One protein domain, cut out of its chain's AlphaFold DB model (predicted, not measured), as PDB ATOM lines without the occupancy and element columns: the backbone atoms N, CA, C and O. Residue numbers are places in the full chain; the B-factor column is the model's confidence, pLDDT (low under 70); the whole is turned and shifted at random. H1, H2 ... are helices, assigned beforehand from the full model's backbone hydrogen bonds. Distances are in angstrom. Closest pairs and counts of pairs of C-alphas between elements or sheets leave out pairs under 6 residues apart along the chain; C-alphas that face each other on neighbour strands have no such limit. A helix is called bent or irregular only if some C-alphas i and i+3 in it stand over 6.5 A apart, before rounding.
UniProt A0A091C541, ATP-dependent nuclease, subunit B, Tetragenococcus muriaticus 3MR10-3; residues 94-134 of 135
ATOM      1  N   THR A  94     141.517 154.506  96.037       85.94
ATOM      2  CA  THR A  94     141.462 153.150  96.593       85.94
ATOM      3  C   THR A  94     141.966 153.119  98.033       85.94
ATOM      4  O   THR A  94     141.307 152.540  98.892       85.94
ATOM      5  N   GLY A  95     143.101 153.763  98.321       88.00
ATOM      6  CA  GLY A  95     143.649 153.837  99.677       88.00
ATOM      7  C   GLY A  95     142.691 154.536 100.640       88.00
ATOM      8  O   GLY A  95     142.462 154.061 101.748       88.00
ATOM      9  N   SER A  96     142.047 155.603 100.178       86.56
ATOM     10  CA  SER A  96     141.056 156.341 100.953       86.56
ATOM     11  C   SER A  96     139.818 155.491 101.223       86.56
ATOM     12  O   SER A  96     139.343 155.440 102.354       86.56
ATOM     13  N   ALA A  97     139.343 154.735 100.227       85.50
ATOM     14  CA  ALA A  97     138.259 153.775 100.411       85.50
ATOM     15  C   ALA A  97     138.634 152.653 101.399       85.50
ATOM     16  O   ALA A  97     137.799 152.239 102.202       85.50
ATOM     17  N   MET A  98     139.883 152.178 101.386       89.25
ATOM     18  CA  MET A  98     140.375 151.177 102.342       89.25
ATOM     19  C   MET A  98     140.446 151.729 103.768       89.25
ATOM     20  O   MET A  98     140.023 151.053 104.706       89.25
ATOM     21  N   ILE A  99     140.940 152.957 103.943       90.44
ATOM     22  CA  ILE A  99     140.965 153.637 105.245       90.44
ATOM     23  C   ILE A  99     139.538 153.845 105.747       90.44
ATOM     24  O   ILE A  99     139.233 153.478 106.878       90.44
ATOM     25  N   MET A 100     138.650 154.350 104.890       89.25
ATOM     26  CA  MET A 100     137.242 154.534 105.226       89.25
ATOM     27  C   MET A 100     136.595 153.209 105.635       89.25
ATOM     28  O   MET A 100     135.867 153.156 106.623       89.25
ATOM     29  N   ARG A 101     136.908 152.111 104.935       90.31
ATOM     30  CA  ARG A 101     136.417 150.784 105.310       90.31
ATOM     31  C   ARG A 101     136.902 150.372 106.698       90.31
ATOM     32  O   ARG A 101     136.091 149.943 107.509       90.31
ATOM     33  N   LYS A 102     138.192 150.554 106.982       92.50
ATOM     34  CA  LYS A 102     138.777 150.258 108.295       92.50
ATOM     35  C   LYS A 102     138.110 151.064 109.416       92.50
ATOM     36  O   LYS A 102     137.850 150.511 110.479       92.50
ATOM     37  N   VAL A 103     137.822 152.346 109.180       91.38
ATOM     38  CA  VAL A 103     137.132 153.221 110.144       91.38
ATOM     39  C   VAL A 103     135.693 152.760 110.377       91.38
ATOM     40  O   VAL A 103     135.281 152.621 111.524       91.38
ATOM     41  N   LEU A 104     134.943 152.470 109.309       89.94
ATOM     42  CA  LEU A 104     133.565 151.982 109.421       89.94
ATOM     43  C   LEU A 104     133.485 150.640 110.152       89.94
ATOM     44  O   LEU A 104     132.597 150.465 110.979       89.94
ATOM     45  N   ASP A 105     134.418 149.724 109.882       90.06
ATOM     46  CA  ASP A 105     134.472 148.433 110.570       90.06
ATOM     47  C   ASP A 105     134.753 148.630 112.077       90.06
ATOM     48  O   ASP A 105     134.075 148.016 112.901       90.06
ATOM     49  N   ALA A 106     135.671 149.533 112.449       92.69
ATOM     50  CA  ALA A 106     135.984 149.842 113.850       92.69
ATOM     51  C   ALA A 106     134.817 150.502 114.608       92.69
ATOM     52  O   ALA A 106     134.608 150.203 115.779       92.69
ATOM     53  N   LEU A 107     134.042 151.357 113.937       91.44
ATOM     54  CA  LEU A 107     132.914 152.089 114.525       91.44
ATOM     55  C   LEU A 107     131.568 151.365 114.362       91.44
ATOM     56  O   LEU A 107     130.524 151.940 114.658       91.44
ATOM     57  N   THR A 108     131.561 150.113 113.887       90.25
ATOM     58  CA  THR A 108     130.325 149.378 113.554       90.25
ATOM     59  C   THR A 108     129.304 149.397 114.695       90.25
ATOM     60  O   THR A 108     128.123 149.659 114.465       90.25
ATOM     61  N   GLU A 109     129.755 149.167 115.928       91.25
ATOM     62  CA  GLU A 109     128.881 149.115 117.107       91.25
ATOM     63  C   GLU A 109     128.399 150.493 117.581       91.25
ATOM     64  O   GLU A 109     127.425 150.578 118.329       91.25
ATOM     65  N   GLU A 110     129.021 151.574 117.119       92.94
ATOM     66  CA  GLU A 110     128.624 152.955 117.416       92.94
ATOM     67  C   GLU A 110     127.642 153.507 116.370       92.94
ATOM     68  O   GLU A 110     126.934 154.484 116.614       92.94
ATOM     69  N   LEU A 111     127.537 152.859 115.204       89.19
ATOM     70  CA  LEU A 111     126.592 153.261 114.170       89.19
ATOM     71  C   LEU A 111     125.149 152.977 114.609       89.19
ATOM     72  O   LEU A 111     124.769 151.836 114.887       89.19
ATOM     73  N   LEU A 112     124.337 154.038 114.609       90.38
ATOM     74  CA  LEU A 112     122.919 153.998 114.981       90.38
ATOM     75  C   LEU A 112     122.012 153.573 113.816       90.38
ATOM     76  O   LEU A 112     121.059 152.829 114.013       90.38
ATOM     77  N   ILE A 113     122.312 154.044 112.600       88.81
ATOM     78  CA  ILE A 113     121.428 153.895 111.428       88.81
ATOM     79  C   ILE A 113     121.971 152.851 110.445       88.81
ATOM     80  O   ILE A 113     121.241 151.979 109.986       88.81
ATOM     81  N   PHE A 114     123.270 152.898 110.137       87.38
ATOM     82  CA  PHE A 114     123.861 152.113 109.043       87.38
ATOM     83  C   PHE A 114     124.556 150.819 109.479       87.38
ATOM     84  O   PHE A 114     125.258 150.208 108.673       87.38
ATOM     85  N   ARG A 115     124.359 150.354 110.721       86.56
ATOM     86  CA  ARG A 115     125.044 149.160 111.258       86.56
ATOM     87  C   ARG A 115     124.863 147.919 110.376       86.56
ATOM     88  O   ARG A 115     125.831 147.237 110.055       86.56
ATOM     89  N   GLY A 116     123.637 147.660 109.916       86.44
ATOM     90  CA  GLY A 116     123.333 146.532 109.022       86.44
ATOM     91  C   GLY A 116     123.890 146.682 107.600       86.44
ATOM     92  O   GLY A 116     123.875 145.731 106.820       86.44
ATOM     93  N   GLU A 117     124.392 147.865 107.246       87.19
ATOM     94  CA  GLU A 117     124.843 148.203 105.897       87.19
ATOM     95  C   GLU A 117     126.354 148.415 105.788       87.19
ATOM     96  O   GLU A 117     126.850 148.555 104.672       87.19
ATOM     97  N   VAL A 118     127.104 148.367 106.897       86.50
ATOM     98  CA  VAL A 118     128.564 148.611 106.944       86.50
ATOM     99  C   VAL A 118     129.334 147.792 105.911       86.50
ATOM    100  O   VAL A 118     130.285 148.265 105.284       86.50
ATOM    101  N   LYS A 119     128.890 146.555 105.663       85.00
ATOM    102  CA  LYS A 119     129.546 145.664 104.704       85.00
ATOM    103  C   LYS A 119     129.242 145.997 103.240       85.00
ATOM    104  O   LYS A 119     129.998 145.547 102.377       85.00
ATOM    105  N   LYS A 120     128.201 146.784 102.939       88.75
ATOM    106  CA  LYS A 120     127.776 147.112 101.570       88.75
ATOM    107  C   LYS A 120     128.758 148.082 100.911       88.75
ATOM    108  O   LYS A 120     129.020 149.172 101.411       88.75
ATOM    109  N   LYS A 121     129.229 147.724  99.712       86.31
ATOM    110  CA  LYS A 121     130.100 148.580  98.884       86.31
ATOM    111  C   LYS A 121     129.470 149.947  98.579       86.31
ATOM    112  O   LYS A 121     130.179 150.946  98.549       86.31
ATOM    113  N   VAL A 122     128.151 149.985  98.389       85.75
ATOM    114  CA  VAL A 122     127.401 151.217  98.092       85.75
ATOM    115  C   VAL A 122     127.480 152.218  99.247       85.75
ATOM    116  O   VAL A 122     127.698 153.400  99.004       85.75
ATOM    117  N   LEU A 123     127.392 151.758 100.500       86.75
ATOM    118  CA  LEU A 123     127.523 152.637 101.665       86.75
ATOM    119  C   LEU A 123     128.903 153.310 101.691       86.75
ATOM    120  O   LEU A 123     128.994 154.524 101.853       86.75
ATOM    121  N   LEU A 124     129.967 152.533 101.456       86.88
ATOM    122  CA  LEU A 124     131.340 153.039 101.397       86.88
ATOM    123  C   LEU A 124     131.515 154.102 100.299       86.88
ATOM    124  O   LEU A 124     132.134 155.135 100.537       86.88
ATOM    125  N   GLN A 125     130.952 153.863  99.110       85.25
ATOM    126  CA  GLN A 125     130.996 154.817  97.996       85.25
ATOM    127  C   GLN A 125     130.245 156.113  98.317       85.25
ATOM    128  O   GLN A 125     130.766 157.197  98.056       85.25
ATOM    129  N   ASN A 126     129.059 156.008  98.920       86.62
ATOM    130  CA  ASN A 126     128.242 157.164  99.280       86.62
ATOM    131  C   ASN A 126     128.918 158.023 100.351       86.62
ATOM    132  O   ASN A 126     129.003 159.236 100.188       86.62
ATOM    133  N   TYR A 127     129.456 157.407 101.407       85.56
ATOM    134  CA  TYR A 127     130.198 158.127 102.446       85.56
ATOM    135  C   TYR A 127     131.466 158.782 101.903       85.56
ATOM    136  O   TYR A 127     131.757 159.926 102.236       85.56
ATOM    137  N   TRP A 128     132.210 158.085 101.043       83.69
ATOM    138  CA  TRP A 128     133.402 158.664 100.431       83.69
ATOM    139  C   TRP A 128     133.064 159.867  99.545       83.69
ATOM    140  O   TRP A 128     133.718 160.903  99.637       83.69
ATOM    141  N   SER A 129     132.010 159.757  98.734       84.31
ATOM    142  CA  SER A 129     131.500 160.875  97.936       84.31
ATOM    143  C   SER A 129     131.059 162.044  98.822       84.31
ATOM    144  O   SER A 129     131.393 163.191  98.547       84.31
ATOM    145  N   PHE A 130     130.360 161.766  99.922       86.50
ATOM    146  CA  PHE A 130     129.934 162.786 100.875       86.50
ATOM    147  C   PHE A 130     131.123 163.537 101.486       86.50
ATOM    148  O   PHE A 130     131.147 164.762 101.436       86.50
ATOM    149  N   ILE A 131     132.137 162.821 101.982       83.62
ATOM    150  CA  ILE A 131     133.347 163.427 102.561       83.62
ATOM    151  C   ILE A 131     134.087 164.272 101.518       83.62
ATOM    152  O   ILE A 131     134.524 165.377 101.828       83.62
ATOM    153  N   LYS A 132     134.188 163.792 100.271       80.81
ATOM    154  CA  LYS A 132     134.804 164.548  99.170       80.81
ATOM    155  C   LYS A 132     134.106 165.874  98.865       80.81
ATOM    156  O   LYS A 132     134.774 166.779  98.391       80.81
ATOM    157  N   ASN A 133     132.798 165.965  99.094       81.00
ATOM    158  CA  ASN A 133     132.008 167.173  98.843       81.00
ATOM    159  C   ASN A 133     131.852 168.065 100.089       81.00
ATOM    160  O   ASN A 133     131.192 169.097 100.011       81.00
ATOM    161  N   PHE A 134     132.380 167.645 101.244       79.12
ATOM    162  CA  PHE A 134     132.259 168.381 102.508       79.12
ATOM    163  C   PHE A 134     133.361 169.434 102.710       79.12
ATOM    164  O   PHE A 134     133.205 170.313 103.554       79.12
TER     165      PHE A 134
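Overview. This is residues 94 to 134 of the 135 residues of the protein "ATP-dependent nuclease, subunit B" of Tetragenococcus muriaticus 3MR10-3 (UniProt A0A091C541). Two helices of similar length cross nearly at right angles, H2 over the first half of H1, and a long loop, residues 107 to 120, leads from the end of H1 back to the start of H2. Past the crossing, residues 129 to 134, of which 129 to 132 belong to H2, stick out. The printed part has 41 residues with two named helices, H1 then H2, and no named strand; its class is all helix. It is compact, with a radius of gyration of the C-alphas of 9.7 A, and the C-alphas span 24 by 17 by 16 A.

Arrangement. H1, residues 94 to 106, touches H2, residues 121 to 132, with residues 97 to 101 alone. H2 touches H1 with residues 124 to 128 alone. Their closest C-alphas are those of Arg 101 and Leu 124, 6.8 A apart, and the centres are 10.4 A apart. Their lines stand about perpendicular, but only just, at 72 degrees. In H1 and H2, every O i to N i+4 pair is within hydrogen-bond range.

Along the chain. H1 begins at Thr 94, whose C-alpha is at (141.462, 153.150, 96.593), and ends at Ala 106, with its C-alpha at (135.984, 149.842, 113.850), 18.4 A from the first. H2 runs from Lys 121 to Lys 132 and measures 16.6 A from first to last C-alpha. C-alpha 132 is at (134.804, 164.548, 99.170). Neither helix is bent.

Size, cuts and confidence. The two C-alphas farthest apart are those of Thr 94 and Leu 112, at 26.1 A. The first and last printed C-alphas, of Thr 94 and Phe 134, are 18.8 A apart. The link from H1 to H2 is long, with 14 residues. The printed part has no cut. The mean pLDDT of the printed part is 87.5, and no printed residue is under 70.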